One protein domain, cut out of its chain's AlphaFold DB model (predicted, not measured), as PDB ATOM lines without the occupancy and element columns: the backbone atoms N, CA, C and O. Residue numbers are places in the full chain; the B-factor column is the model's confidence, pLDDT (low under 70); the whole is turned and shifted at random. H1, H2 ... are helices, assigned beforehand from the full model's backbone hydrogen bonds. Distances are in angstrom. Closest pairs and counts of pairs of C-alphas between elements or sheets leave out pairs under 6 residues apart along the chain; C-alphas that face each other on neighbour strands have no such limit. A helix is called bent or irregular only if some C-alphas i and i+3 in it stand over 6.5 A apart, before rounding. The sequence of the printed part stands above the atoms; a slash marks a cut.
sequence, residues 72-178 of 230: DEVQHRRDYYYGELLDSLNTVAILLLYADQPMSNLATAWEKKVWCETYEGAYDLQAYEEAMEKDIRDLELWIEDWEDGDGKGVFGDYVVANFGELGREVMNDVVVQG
ATOM      1  N   ASP A  72     147.739 245.175 156.407       82.44
ATOM      2  CA  ASP A  72     147.752 245.076 154.939       82.44
ATOM      3  C   ASP A  72     148.188 243.677 154.458       82.44
ATOM      4  O   ASP A  72     147.674 243.179 153.454       82.44
ATOM      5  N   GLU A  73     149.107 243.017 155.174       82.44
ATOM      6  CA  GLU A  73     149.546 241.653 154.864       82.44
ATOM      7  C   GLU A  73     148.418 240.645 155.095       82.44
ATOM      8  O   GLU A  73     148.148 239.800 154.242       82.44
ATOM      9  N   VAL A  74     147.710 240.772 156.216       81.44
ATOM     10  CA  VAL A  74     146.586 239.900 156.566       81.44
ATOM     11  C   VAL A  74     145.446 240.061 155.560       81.44
ATOM     12  O   VAL A  74     144.908 239.064 155.077       81.44
ATOM     13  N   GLN A  75     145.112 241.300 155.192       81.00
ATOM     14  CA  GLN A  75     144.094 241.575 154.179       81.00
ATOM     15  C   GLN A  75     144.499 240.998 152.817       81.00
ATOM     16  O   GLN A  75     143.688 240.341 152.166       81.00
ATOM     17  N   HIS A  76     145.760 241.167 152.409       81.19
ATOM     18  CA  HIS A  76     146.254 240.622 151.146       81.19
ATOM     19  C   HIS A  76     146.155 239.092 151.085       81.19
ATOM     20  O   HIS A  76     145.741 238.537 150.065       81.19
ATOM     21  N   ARG A  77     146.509 238.401 152.174       83.56
ATOM     22  CA  ARG A  77     146.393 236.937 152.267       83.56
ATOM     23  C   ARG A  77     144.950 236.481 152.212       83.56
ATOM     24  O   ARG A  77     144.629 235.540 151.488       83.56
ATOM     25  N   ARG A  78     144.079 237.175 152.929       83.38
ATOM     26  CA  ARG A  78     142.651 236.891 152.930       83.38
ATOM     27  C   ARG A  78     142.047 237.024 151.530       83.38
ATOM     28  O   ARG A  78     141.403 236.086 151.069       83.38
ATOM     29  N   ASP A  79     142.333 238.125 150.836       79.81
ATOM     30  CA  ASP A  79     141.860 238.372 149.469       79.81
ATOM     31  C   ASP A  79     142.356 237.300 148.487       79.81
ATOM     32  O   ASP A  79     141.597 236.846 147.629       79.81
ATOM     33  N   TYR A  80     143.615 236.866 148.629       83.88
ATOM     34  CA  TYR A  80     144.190 235.792 147.819       83.88
ATOM     35  C   TYR A  80     143.429 234.471 147.993       83.88
ATOM     36  O   TYR A  80     142.919 233.924 147.015       83.88
ATOM     37  N   TYR A  81     143.295 233.981 149.229       85.00
ATOM     38  CA  TYR A  81     142.633 232.700 149.490       85.00
ATOM     39  C   TYR A  81     141.132 232.737 149.196       85.00
ATOM     40  O   TYR A  81     140.586 231.755 148.697       85.00
ATOM     41  N   TYR A  82     140.471 233.870 149.440       80.88
ATOM     42  CA  TYR A  82     139.085 234.069 149.026       80.88
ATOM     43  C   TYR A  82     138.934 233.960 147.502       80.88
ATOM     44  O   TYR A  82     138.022 233.290 147.018       80.88
ATOM     45  N   GLY A  83     139.840 234.591 146.746       74.38
ATOM     46  CA  GLY A  83     139.853 234.529 145.287       74.38
ATOM     47  C   GLY A  83     139.990 233.101 144.762       74.38
ATOM     48  O   GLY A  83     139.175 232.676 143.947       74.38
ATOM     49  N   GLU A  84     140.967 232.347 145.268       84.06
ATOM     50  CA  GLU A  84     141.201 230.948 144.878       84.06
ATOM     51  C   GLU A  84     140.013 230.041 145.247       84.06
ATOM     52  O   GLU A  84     139.550 229.244 144.429       84.06
ATOM     53  N   LEU A  85     139.451 230.202 146.450       82.69
ATOM     54  CA  LEU A  85     138.276 229.450 146.889       82.69
ATOM     55  C   LEU A  85     137.060 229.713 145.995       82.69
ATOM     56  O   LEU A  85     136.396 228.773 145.552       82.69
ATOM     57  N   LEU A  86     136.771 230.985 145.708       78.31
ATOM     58  CA  LEU A  86     135.674 231.379 144.829       78.31
ATOM     59  C   LEU A  86     135.828 230.770 143.431       78.31
ATOM     60  O   LEU A  86     134.862 230.307 142.827       78.31
ATOM     61  N   ASP A  87     137.048 230.764 142.918       77.88
ATOM     62  CA  ASP A  87     137.376 230.275 141.590       77.88
ATOM     63  C   ASP A  87     137.214 228.739 141.490       77.88
ATOM     64  O   ASP A  87     136.642 228.224 140.516       77.88
ATOM     65  N   SER A  88     137.611 228.003 142.531       80.69
ATOM     66  CA  SER A  88     137.352 226.562 142.666       80.69
ATOM     67  C   SER A  88     135.859 226.256 142.784       80.69
ATOM     68  O   SER A  88     135.341 225.432 142.028       80.69
ATOM     69  N   LEU A  89     135.124 226.970 143.641       76.75
ATOM     70  CA  LEU A  89     133.679 226.781 143.806       76.75
ATOM     71  C   LEU A  89     132.893 227.091 142.526       76.75
ATOM     72  O   LEU A  89     131.978 226.349 142.176       76.75
ATOM     73  N   ASN A  90     133.269 228.134 141.784       73.50
ATOM     74  CA  ASN A  90     132.660 228.430 140.486       73.50
ATOM     75  C   ASN A  90     132.943 227.327 139.460       73.50
ATOM     76  O   ASN A  90     132.064 226.974 138.682       73.50
ATOM     77  N   THR A  91     134.147 226.747 139.476       73.31
ATOM     78  CA  THR A  91     134.488 225.611 138.603       73.31
ATOM     79  C   THR A  91     133.633 224.389 138.935       73.31
ATOM     80  O   THR A  91     133.123 223.736 138.025       73.31
ATOM     81  N   VAL A  92     133.416 224.116 140.224       70.56
ATOM     82  CA  VAL A  92     132.511 223.058 140.689       70.56
ATOM     83  C   VAL A  92     131.069 223.320 140.254       70.56
ATOM     84  O   VAL A  92     130.446 222.440 139.666       70.56
ATOM     85  N   ALA A  93     130.538 224.522 140.487       66.44
ATOM     86  CA  ALA A  93     129.161 224.871 140.133       66.44
ATOM     87  C   ALA A  93     128.889 224.720 138.634       66.44
ATOM     88  O   ALA A  93     127.857 224.181 138.232       66.44
ATOM     89  N   ILE A  94     129.863 225.122 137.822       64.25
ATOM     90  CA  ILE A  94     129.852 224.958 136.375       64.25
ATOM     91  C   ILE A  94     129.821 223.477 135.969       64.25
ATOM     92  O   ILE A  94     129.011 223.086 135.131       64.25
ATOM     93  N   LEU A  95     130.689 222.647 136.552       60.81
ATOM     94  CA  LEU A  95     130.745 221.214 136.243       60.81
ATOM     95  C   LEU A  95     129.493 220.463 136.682       60.81
ATOM     96  O   LEU A  95     129.099 219.484 136.048       60.81
ATOM     97  N   LEU A  96     128.868 220.934 137.755       58.03
ATOM     98  CA  LEU A  96     127.664 220.354 138.319       58.03
ATOM     99  C   LEU A  96     126.369 220.821 137.657       58.03
ATOM    100  O   LEU A  96     125.307 220.334 138.051       58.03
ATOM    101  N   LEU A  97     126.440 221.751 136.692       56.31
ATOM    102  CA  LEU A  97     125.267 222.445 136.141       56.31
ATOM    103  C   LEU A  97     124.380 223.014 137.267       56.31
ATOM    104  O   LEU A  97     123.157 223.003 137.171       56.31
ATOM    105  N   TYR A  98     124.992 223.405 138.392       53.03
ATOM    106  CA  TYR A  98     124.260 223.657 139.634       53.03
ATOM    107  C   TYR A  98     123.753 225.087 139.755       53.03
ATOM    108  O   TYR A  98     122.894 225.333 140.590       53.03
ATOM    109  N   ALA A  99     124.288 226.029 138.983       42.59
ATOM    110  CA  ALA A  99     123.914 227.421 139.141       42.59
ATOM    111  C   ALA A  99     124.136 228.223 137.859       42.59
ATOM    112  O   ALA A  99     125.228 228.215 137.291       42.59
ATOM    113  N   ASP A 100     123.124 229.007 137.495       45.00
ATOM    114  CA  ASP A 100     123.240 230.112 136.538       45.00
ATOM    115  C   ASP A 100     123.916 231.354 137.163       45.00
ATOM    116  O   ASP A 100     124.055 232.398 136.519       45.00
ATOM    117  N   GLN A 101     124.365 231.256 138.424       47.09
ATOM    118  CA  GLN A 101     124.960 232.344 139.198       47.09
ATOM    119  C   GLN A 101     126.259 231.946 139.924       47.09
ATOM    120  O   GLN A 101     126.445 230.788 140.297       47.09
ATOM    121  N   PRO A 102     127.178 232.905 140.151       52.47
ATOM    122  CA  PRO A 102     128.452 232.657 140.822       52.47
ATOM    123  C   PRO A 102     128.282 232.309 142.311       52.47
ATOM    124  O   PRO A 102     127.574 232.999 143.044       52.47
ATOM    125  N   MET A 103     129.052 231.328 142.797       67.12
ATOM    126  CA  MET A 103     129.037 230.788 144.176       67.12
ATOM    127  C   MET A 103     129.629 231.741 145.237       67.12
ATOM    128  O   MET A 103     130.118 231.311 146.280       67.12
ATOM    129  N   SER A 104     129.600 233.048 144.981       64.69
ATOM    130  CA  SER A 104     130.177 234.108 145.822       64.69
ATOM    131  C   SER A 104     129.663 234.109 147.265       64.69
ATOM    132  O   SER A 104     130.444 234.306 148.199       64.69
ATOM    133  N   ASN A 105     128.381 233.796 147.465       67.19
ATOM    134  CA  ASN A 105     127.789 233.676 148.797       67.19
ATOM    135  C   ASN A 105     128.363 232.477 149.566       67.19
ATOM    136  O   ASN A 105     128.766 232.632 150.718       67.19
ATOM    137  N   LEU A 106     128.486 231.307 148.921       72.19
ATOM    138  CA  LEU A 106     129.118 230.131 149.531       72.19
ATOM    139  C   LEU A 106     130.613 230.370 149.792       72.19
ATOM    140  O   LEU A 106     131.114 229.982 150.840       72.19
ATOM    141  N   ALA A 107     131.329 231.043 148.889       71.81
ATOM    142  CA  ALA A 107     132.734 231.386 149.107       71.81
ATOM    143  C   ALA A 107     132.911 232.301 150.329       71.81
ATOM    144  O   ALA A 107     133.789 232.077 151.158       71.81
ATOM    145  N   THR A 108     132.032 233.296 150.482       71.94
ATOM    146  CA  THR A 108     132.044 234.222 151.626       71.94
ATOM    147  C   THR A 108     131.712 233.507 152.932       71.94
ATOM    148  O   THR A 108     132.373 233.728 153.943       71.94
ATOM    149  N   ALA A 109     130.704 232.632 152.916       70.50
ATOM    150  CA  ALA A 109     130.344 231.772 154.040       70.50
ATOM    151  C   ALA A 109     131.528 230.953 154.548       70.50
ATOM    152  O   ALA A 109     131.799 230.868 155.745       70.50
ATOM    153  N   TRP A 110     132.205 230.330 153.594       80.19
ATOM    154  CA  TRP A 110     133.248 229.369 153.852       80.19
ATOM    155  C   TRP A 110     134.505 230.042 154.368       80.19
ATOM    156  O   TRP A 110     135.020 229.638 155.407       80.19
ATOM    157  N   GLU A 111     134.930 231.123 153.716       84.69
ATOM    158  CA  GLU A 111     136.053 231.927 154.182       84.69
ATOM    159  C   GLU A 111     135.811 232.444 155.603       84.69
ATOM    160  O   GLU A 111     136.666 232.257 156.465       84.69
ATOM    161  N   LYS A 112     134.625 232.998 155.890       76.00
ATOM    162  CA  LYS A 112     134.282 233.482 157.235       76.00
ATOM    163  C   LYS A 112     134.319 232.379 158.287       76.00
ATOM    164  O   LYS A 112     134.819 232.613 159.381       76.00
ATOM    165  N   LYS A 113     133.809 231.183 157.979       79.19
ATOM    166  CA  LYS A 113     133.872 230.043 158.902       79.19
ATOM    167  C   LYS A 113     135.325 229.712 159.243       79.19
ATOM    168  O   LYS A 113     135.664 229.649 160.422       79.19
ATOM    169  N   VAL A 114     136.168 229.532 158.225       81.69
ATOM    170  CA  VAL A 114     137.589 229.212 158.421       81.69
ATOM    171  C   VAL A 114     138.264 230.325 159.219       81.69
ATOM    172  O   VAL A 114     138.915 230.055 160.222       81.69
ATOM    173  N   TRP A 115     138.011 231.582 158.858       81.69
ATOM    174  CA  TRP A 115     138.493 232.755 159.579       81.69
ATOM    175  C   TRP A 115     138.124 232.735 161.069       81.69
ATOM    176  O   TRP A 115     138.996 232.909 161.919       81.69
ATOM    177  N   CYS A 116     136.859 232.493 161.412       75.88
ATOM    178  CA  CYS A 116     136.406 232.418 162.801       75.88
ATOM    179  C   CYS A 116     137.035 231.240 163.566       75.88
ATOM    180  O   CYS A 116     137.320 231.356 164.755       75.88
ATOM    181  N   GLU A 117     137.249 230.104 162.901       78.44
ATOM    182  CA  GLU A 117     137.784 228.889 163.523       78.44
ATOM    183  C   GLU A 117     139.295 228.946 163.769       78.44
ATOM    184  O   GLU A 117     139.777 228.383 164.755       78.44
ATOM    185  N   THR A 118     140.048 229.594 162.878       80.12
ATOM    186  CA  THR A 118     141.516 229.534 162.890       80.12
ATOM    187  C   THR A 118     142.174 230.868 163.209       80.12
ATOM    188  O   THR A 118     143.265 230.882 163.775       80.12
ATOM    189  N   TYR A 119     141.537 231.989 162.866       72.81
ATOM    190  CA  TYR A 119     142.108 233.323 163.032       72.81
ATOM    191  C   TYR A 119     141.454 234.109 164.175       72.81
ATOM    192  O   TYR A 119     142.156 234.724 164.979       72.81
ATOM    193  N   GLU A 120     140.125 234.103 164.288       67.25
ATOM    194  CA  GLU A 120     139.424 234.857 165.332       67.25
ATOM    195  C   GLU A 120     139.732 234.281 166.728       67.25
ATOM    196  O   GLU A 120     139.639 233.085 166.989       67.25
ATOM    197  N   GLY A 121     140.177 235.140 167.648       63.31
ATOM    198  CA  GLY A 121     140.557 234.765 169.015       63.31
ATOM    199  C   GLY A 121     142.027 234.370 169.198       63.31
ATOM    200  O   GLY A 121     142.617 234.748 170.210       63.31
ATOM    201  N   ALA A 122     142.640 233.679 168.231       68.69
ATOM    202  CA  ALA A 122     144.050 233.261 168.295       68.69
ATOM    203  C   ALA A 122     145.008 234.141 167.469       68.69
ATOM    204  O   ALA A 122     146.211 234.120 167.724       68.69
ATOM    205  N   TYR A 123     144.484 234.927 166.519       74.31
ATOM    206  CA  TYR A 123     145.249 235.714 165.541       74.31
ATOM    207  C   TYR A 123     146.288 234.877 164.773       74.31
ATOM    208  O   TYR A 123     147.379 235.355 164.452       74.31
ATOM    209  N   ASP A 124     145.962 233.613 164.494       83.88
ATOM    210  CA  ASP A 124     146.859 232.670 163.832       83.88
ATOM    211  C   ASP A 124     146.639 232.695 162.314       83.88
ATOM    212  O   ASP A 124     145.794 231.992 161.754       83.88
ATOM    213  N   LEU A 125     147.405 233.559 161.640       85.19
ATOM    214  CA  LEU A 125     147.369 233.660 160.181       85.19
ATOM    215  C   LEU A 125     147.806 232.348 159.523       85.19
ATOM    216  O   LEU A 125     147.202 231.942 158.541       85.19
ATOM    217  N   GLN A 126     148.802 231.658 160.080       88.19
ATOM    218  CA  GLN A 126     149.308 230.421 159.492       88.19
ATOM    219  C   GLN A 126     148.243 229.320 159.528       88.19
ATOM    220  O   GLN A 126     148.041 228.636 158.528       88.19
ATOM    221  N   ALA A 127     147.524 229.177 160.643       86.19
ATOM    222  CA  ALA A 127     146.428 228.216 160.747       86.19
ATOM    223  C   ALA A 127     145.295 228.511 159.747       86.19
ATOM    224  O   ALA A 127     144.721 227.579 159.184       86.19
ATOM    225  N   TYR A 128     144.997 229.791 159.499       88.12
ATOM    226  CA  TYR A 128     144.048 230.202 158.460       88.12
ATOM    227  C   TYR A 128     144.515 229.813 157.056       88.12
ATOM    228  O   TYR A 128     143.758 229.186 156.315       88.12
ATOM    229  N   GLU A 129     145.761 230.135 156.701       90.56
ATOM    230  CA  GLU A 129     146.324 229.791 155.391       90.56
ATOM    231  C   GLU A 129     146.324 228.272 155.167       90.56
ATOM    232  O   GLU A 129     145.867 227.796 154.130       90.56
ATOM    233  N   GLU A 130     146.754 227.492 156.164       92.00
ATOM    234  CA  GLU A 130     146.784 226.027 156.091       92.00
ATOM    235  C   GLU A 130     145.383 225.415 155.926       92.00
ATOM    236  O   GLU A 130     145.214 224.453 155.167       92.00
ATOM    237  N   ALA A 131     144.373 225.964 156.607       88.25
ATOM    238  CA  ALA A 131     142.992 225.507 156.482       88.25
ATOM    239  C   ALA A 131     142.397 225.851 155.108       88.25
ATOM    240  O   ALA A 131     141.841 224.968 154.450       88.25
ATOM    241  N   MET A 132     142.586 227.085 154.630       89.56
ATOM    242  CA  MET A 132     142.125 227.505 153.303       89.56
ATOM    243  C   MET A 132     142.797 226.700 152.185       89.56
ATOM    244  O   MET A 132     142.115 226.220 151.283       89.56
ATOM    245  N   GLU A 133     144.117 226.487 152.249       91.56
ATOM    246  CA  GLU A 133     144.838 225.663 151.269       91.56
ATOM    247  C   GLU A 133     144.320 224.233 151.212       91.56
ATOM    248  O   GLU A 133     144.242 223.635 150.135       91.56
ATOM    249  N   LYS A 134     144.007 223.662 152.376       89.44
ATOM    250  CA  LYS A 134     143.471 222.312 152.457       89.44
ATOM    251  C   LYS A 134     142.096 222.238 151.796       89.44
ATOM    252  O   LYS A 134     141.891 221.353 150.971       89.44
ATOM    253  N   ASP A 135     141.196 223.158 152.119       84.69
ATOM    254  CA  ASP A 135     139.830 223.149 151.586       84.69
ATOM    255  C   ASP A 135     139.805 223.414 150.071       84.69
ATOM    256  O   ASP A 135     139.106 222.721 149.331       84.69
ATOM    257  N   ILE A 136     140.637 224.339 149.577       86.06
ATOM    258  CA  ILE A 136     140.806 224.586 148.134       86.06
ATOM    259  C   ILE A 136     141.324 223.328 147.433       86.06
ATOM    260  O   ILE A 136     140.776 222.924 146.408       86.06
ATOM    261  N   ARG A 137     142.344 222.667 147.994       85.38
ATOM    262  CA  ARG A 137     142.906 221.439 147.419       85.38
ATOM    263  C   ARG A 137     141.894 220.297 147.399       85.38
ATOM    264  O   ARG A 137     141.857 219.541 146.433       85.38
ATOM    265  N   ASP A 138     141.090 220.157 148.447       83.38
ATOM    266  CA  ASP A 138     140.039 219.142 148.509       83.38
ATOM    267  C   ASP A 138     138.979 219.387 147.413       83.38
ATOM    268  O   ASP A 138     138.559 218.438 146.745       83.38
ATOM    269  N   LEU A 139     138.607 220.650 147.158       78.69
ATOM    270  CA  LEU A 139     137.720 221.029 146.049       78.69
ATOM    271  C   LEU A 139     138.348 220.750 144.674       78.69
ATOM    272  O   LEU A 139     137.676 220.212 143.797       78.69
ATOM    273  N   GLU A 140     139.626 221.071 144.472       78.00
ATOM    274  CA  GLU A 140     140.344 220.789 143.219       78.00
ATOM    275  C   GLU A 140     140.450 219.290 142.925       78.00
ATOM    276  O   GLU A 140     140.203 218.864 141.796       78.00
ATOM    277  N   LEU A 141     140.764 218.476 143.936       74.94
ATOM    278  CA  LEU A 141     140.792 217.017 143.805       74.94
ATOM    279  C   LEU A 141     139.420 216.474 143.412       74.94
ATOM    280  O   LEU A 141     139.308 215.600 142.555       74.94
ATOM    281  N   TRP A 142     138.369 217.026 144.009       70.94
ATOM    282  CA  TRP A 142     137.007 216.654 143.671       70.94
ATOM    283  C   TRP A 142     136.653 217.020 142.218       70.94
ATOM    284  O   TRP A 142     136.040 216.215 141.515       70.94
ATOM    285  N   ILE A 143     137.097 218.186 141.733       70.19
ATOM    286  CA  ILE A 143     136.972 218.590 140.322       70.19
ATOM    287  C   ILE A 143     137.723 217.609 139.402       70.19
ATOM    288  O   ILE A 143     137.233 217.277 138.324       70.19
ATOM    289  N   GLU A 144     138.922 217.168 139.786       67.62
ATOM    290  CA  GLU A 144     139.748 216.248 138.990       67.62
ATOM    291  C   GLU A 144     139.125 214.859 138.842       67.62
ATOM    292  O   GLU A 144     139.170 214.291 137.747       67.62
ATOM    293  N   ASP A 145     138.528 214.346 139.919       64.56
ATOM    294  CA  ASP A 145     137.884 213.031 139.985       64.56
ATOM    295  C   ASP A 145     136.466 213.017 139.369       64.56
ATOM    296  O   ASP A 145     135.797 211.977 139.346       64.56
ATOM    297  N   TRP A 146     136.003 214.153 138.830       65.50
ATOM    298  CA  TRP A 146     134.734 214.285 138.112       65.50
ATOM    299  C   TRP A 146     134.770 213.558 136.753       65.50
ATOM    300  O   TRP A 146     135.021 214.156 135.704       65.50
ATOM    301  N   GLU A 147     134.513 212.248 136.761       54.31
ATOM    302  CA  GLU A 147     134.346 211.440 135.538       54.31
ATOM    303  C   GLU A 147     132.983 210.726 135.435       54.31
ATOM    304  O   GLU A 147     132.554 210.418 134.324       54.31
ATOM    305  N   ASP A 148     132.252 210.531 136.539       54.09
ATOM    306  CA  ASP A 148     131.000 209.758 136.570       54.09
ATOM    307  C   ASP A 148     129.874 210.592 137.218       54.09
ATOM    308  O   ASP A 148     129.983 211.003 138.369       54.09
ATOM    309  N   GLY A 149     128.801 210.870 136.465       53.22
ATOM    310  CA  GLY A 149     127.784 211.921 136.683       53.22
ATOM    311  C   GLY A 149     126.915 211.918 137.958       53.22
ATOM    312  O   GLY A 149     125.829 212.486 137.925       53.22
ATOM    313  N   ASP A 150     127.372 211.342 139.070       58.81
ATOM    314  CA  ASP A 150     126.704 211.365 140.384       58.81
ATOM    315  C   ASP A 150     127.225 212.458 141.332       58.81
ATOM    316  O   ASP A 150     126.698 212.643 142.434       58.81
ATOM    317  N   GLY A 151     128.265 213.209 140.969       61.38
ATOM    318  CA  GLY A 151     128.903 214.065 141.969       61.38
ATOM    319  C   GLY A 151     128.067 215.296 142.383       61.38
ATOM    320  O   GLY A 151     128.428 215.968 143.344       61.38
ATOM    321  N   LYS A 152     126.905 215.550 141.762       62.25
ATOM    322  CA  LYS A 152     125.924 216.541 142.246       62.25
ATOM    323  C   LYS A 152     125.505 216.260 143.699       62.25
ATOM    324  O   LYS A 152     125.410 217.185 144.506       62.25
ATOM    325  N   GLY A 153     125.302 214.987 144.045       63.56
ATOM    326  CA  GLY A 153     125.018 214.564 145.420       63.56
ATOM    327  C   GLY A 153     126.252 214.637 146.320       63.56
ATOM    328  O   GLY A 153     126.174 215.157 147.427       63.56
ATOM    329  N   VAL A 154     127.411 214.205 145.814       69.94
ATOM    330  CA  VAL A 154     128.670 214.160 146.581       69.94
ATOM    331  C   VAL A 154     129.154 215.554 146.988       69.94
ATOM    332  O   VAL A 154     129.601 215.738 148.117       69.94
ATOM    333  N   PHE A 155     129.050 216.545 146.100       73.75
ATOM    334  CA  PHE A 155     129.378 217.929 146.440       73.75
ATOM    335  C   PHE A 155     128.412 218.496 147.484       73.75
ATOM    336  O   PHE A 155     128.851 219.111 148.452       73.75
ATOM    337  N   GLY A 156     127.109 218.228 147.339       69.62
ATOM    338  CA  GLY A 156     126.119 218.607 148.346       69.62
ATOM    339  C   GLY A 156     126.424 218.000 149.715       69.62
ATOM    340  O   GLY A 156     126.429 218.714 150.714       69.62
ATOM    341  N   ASP A 157     126.779 216.715 149.760       72.31
ATOM    342  CA  ASP A 157     127.203 216.035 150.985       72.31
ATOM    343  C   ASP A 157     128.486 216.644 151.573       72.31
ATOM    344  O   ASP A 157     128.603 216.765 152.792       72.31
ATOM    345  N   TYR A 158     129.434 217.067 150.731       75.06
ATOM    346  CA  TYR A 158     130.670 217.723 151.165       75.06
ATOM    347  C   TYR A 158     130.408 219.097 151.797       75.06
ATOM    348  O   TYR A 158     130.961 219.412 152.855       75.06
ATOM    349  N   VAL A 159     129.517 219.894 151.203       72.25
ATOM    350  CA  VAL A 159     129.080 221.179 151.770       72.25
ATOM    351  C   VAL A 159     128.320 220.947 153.081       72.25
ATOM    352  O   VAL A 159     128.625 221.571 154.096       72.25
ATOM    353  N   VAL A 160     127.394 219.988 153.127       71.31
ATOM    354  CA  VAL A 160     126.653 219.643 154.354       71.31
ATOM    355  C   VAL A 160     127.579 219.111 155.452       71.31
ATOM    356  O   VAL A 160     127.383 219.430 156.621       71.31
ATOM    357  N   ALA A 161     128.613 218.340 155.122       73.06
ATOM    358  CA  ALA A 161     129.583 217.860 156.106       73.06
ATOM    359  C   ALA A 161     130.396 219.004 156.734       73.06
ATOM    360  O   ALA A 161     130.733 218.936 157.915       73.06
ATOM    361  N   ASN A 162     130.683 220.056 155.962       68.94
ATOM    362  CA  ASN A 162     131.453 221.205 156.433       68.94
ATOM    363  C   ASN A 162     130.600 222.254 157.157       68.94
ATOM    364  O   ASN A 162     131.107 222.903 158.068       68.94
ATOM    365  N   PHE A 163     129.330 222.418 156.789       63.66
ATOM    366  CA  PHE A 163     128.475 223.502 157.294       63.66
ATOM    367  C   PHE A 163     127.226 223.014 158.044       63.66
ATOM    368  O   PHE A 163     126.444 223.820 158.539       63.66
ATOM    369  N   GLY A 164     127.011 221.703 158.155       71.38
ATOM    370  CA  GLY A 164     125.869 221.124 158.857       71.38
ATOM    371  C   GLY A 164     124.530 221.550 158.253       71.38
ATOM    372  O   GLY A 164     124.305 221.432 157.048       71.38
ATOM    373  N   GLU A 165     123.626 222.031 159.107       65.31
ATOM    374  CA  GLU A 165     122.302 222.525 158.707       65.31
ATOM    375  C   GLU A 165     122.403 223.751 157.788       65.31
ATOM    376  O   GLU A 165     121.724 223.797 156.768       65.31
ATOM    377  N   LEU A 166     123.367 224.641 158.046       59.88
ATOM    378  CA  LEU A 166     123.657 225.795 157.194       59.88
ATOM    379  C   LEU A 166     124.105 225.365 155.788       59.88
ATOM    380  O   LEU A 166     123.702 225.945 154.787       59.88
ATOM    381  N   GLY A 167     124.898 224.296 155.699       62.47
ATOM    382  CA  GLY A 167     125.303 223.721 154.413       62.47
ATOM    383  C   GLY A 167     124.130 223.148 153.636       62.47
ATOM    384  O   GLY A 167     124.090 223.242 152.413       62.47
ATOM    385  N   ARG A 168     123.152 222.577 154.344       63.59
ATOM    386  CA  ARG A 168     121.931 222.050 153.736       63.59
ATOM    387  C   ARG A 168     121.039 223.167 153.210       63.59
ATOM    388  O   ARG A 168     120.487 223.012 152.129       63.59
ATOM    389  N   GLU A 169     120.914 224.265 153.946       61.88
ATOM    390  CA  GLU A 169     120.185 225.458 153.505       61.88
ATOM    391  C   GLU A 169     120.828 226.065 152.254       61.88
ATOM    392  O   GLU A 169     120.151 226.216 151.241       61.88
ATOM    393  N   VAL A 170     122.152 226.268 152.261       60.97
ATOM    394  CA  VAL A 170     122.886 226.782 151.092       60.97
ATOM    395  C   VAL A 170     122.739 225.857 149.884       60.97
ATOM    396  O   VAL A 170     122.510 226.323 148.770       60.97
ATOM    397  N   MET A 171     122.830 224.539 150.082       65.44
ATOM    398  CA  MET A 171     122.628 223.594 148.985       65.44
ATOM    399  C   MET A 171     121.184 223.583 148.485       65.44
ATOM    400  O   MET A 171     120.986 223.472 147.283       65.44
ATOM    401  N   ASN A 172     120.180 223.721 149.354       62.62
ATOM    402  CA  ASN A 172     118.783 223.806 148.926       62.62
ATOM    403  C   ASN A 172     118.531 225.041 148.052       62.62
ATOM    404  O   ASN A 172     117.888 224.904 147.016       62.62
ATOM    405  N   ASP A 173     119.087 226.202 148.399       56.69
ATOM    406  CA  ASP A 173     118.935 227.422 147.593       56.69
ATOM    407  C   ASP A 173     119.617 227.294 146.218       56.69
ATOM    408  O   ASP A 173     119.055 227.700 145.200       56.69
ATOM    409  N   VAL A 174     120.786 226.647 146.164       53.22
ATOM    410  CA  VAL A 174     121.504 226.339 144.914       53.22
ATOM    411  C   VAL A 174     120.757 225.286 144.072       53.22
ATOM    412  O   VAL A 174     120.707 225.390 142.851       53.22
ATOM    413  N   VAL A 175     120.132 224.278 144.695       52.00
ATOM    414  CA  VAL A 175     119.343 223.234 144.006       52.00
ATOM    415  C   VAL A 175     118.031 223.784 143.441       52.00
ATOM    416  O   VAL A 175     117.670 223.430 142.319       52.00
ATOM    417  N   VAL A 176     117.311 224.615 144.202       46.75
ATOM    418  CA  VAL A 176     115.970 225.110 143.842       46.75
ATOM    419  C   VAL A 176     116.017 226.061 142.641       46.75
ATOM    420  O   VAL A 176     115.092 226.054 141.838       46.75
ATOM    421  N   GLN A 177     117.116 226.789 142.429       43.16
ATOM    422  CA  GLN A 177     117.289 227.626 141.231       43.16
ATOM    423  C   GLN A 177     117.640 226.842 139.953       43.16
ATOM    424  O   GLN A 177     117.522 227.389 138.863       43.16
ATOM    425  N   GLY A 178     118.038 225.569 140.058       41.72
ATOM    426  CA  GLY A 178     118.336 224.699 138.908       41.72
ATOM    427  C   GLY A 178     117.275 223.626 138.638       41.72
ATOM    428  O   GLY A 178     117.551 222.679 137.902       41.72
TER     429      GLY A 178
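Overview. This is residues 72 to 178 of the 230 residues of an uncharacterized protein of Pyrenophora teres f. maculata (UniProt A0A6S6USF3). Two long helices, H1 and H3, run side by side the same way, and H2 runs back slantwise over both, making a three-helix up-and-down bundle. The last helix, H4, is sharply bent into two arms that fold back on each other beside this bundle, loosely joined to it: H4a is near H1 and H3, and H4b comes close to H2. The printed part has 107 residues with four named helices, in the order H1, H2, H3, H4, and no named strand; its class is all helix. It is compact, with a radius of gyration of the C-alphas of 14.0 A, and spans 40 by 27 by 22 A.

Along the chain. H1, residues 72 to 95, begins at C-alpha 72 at (147.752, 245.076, 154.939) and is 34.8 A long. H2, residues 104 to 119, measures 21.0 A. H3, residues 125 to 144, is 28.5 A long and ends at C-alpha 144 at (139.748, 216.248, 138.990). H4, residues 151 to 176, was assigned as one helix by its hydrogen bonds but is bent: C-alphas 162 and 165 are 9.5 A apart. Its arms are H4a, residues 151 to 162, of 16.3 A, and H4b, residues 165 to 176, of 16.4 A, ending at C-alpha 176 at (115.970, 225.110, 143.842).

Arrangement. H1, H2 and H3 form the bundle, up and down, each running against the one before it. H1 touches H2 with residues 82 to 89 alone, at a steep tilt of 44 degrees, opposite ways; their closest C-alphas, of Leu 86 and Ala 107, are 5.2 A apart, and the two form a helical hairpin. H2 and H3 form another hairpin, at a steep tilt of 40 degrees, with the C-alphas of Thr 118 and Tyr 128 closest at 5.1 A. H1 and H3 touch at a shallow tilt of 16 degrees, the same way, closest at the C-alphas of Leu 85 and Ile 136, 5.6 A. H4a is near H3, the closest C-alphas 8.2 A apart, and near H1. H4a and H4b touch, opposite ways at 28 degrees, a shallow tilt; the C-alphas of Val 160 and Gly 167 are closest, at 4.3 A. H2 and H4b are close but not clearly touching, at the C-alphas of Leu 106 and Val 170, 7.2 A. H4b is apart from H1 and H3. In H1, H2, H3, H4a and H4b every O i to N i+4 pair is within hydrogen-bond range.

Size, cuts and confidence. The C-alphas farthest apart, of Asp 72 and Asp 148, are 43.2 A apart. The printed part has no cut; the link from H2 to H3 is tight and the other two are short. Mean pLDDT of the printed part is 71.4, with 44 residues under 70, among them residues 93 to 105, 144 to 154 and 165 to 178.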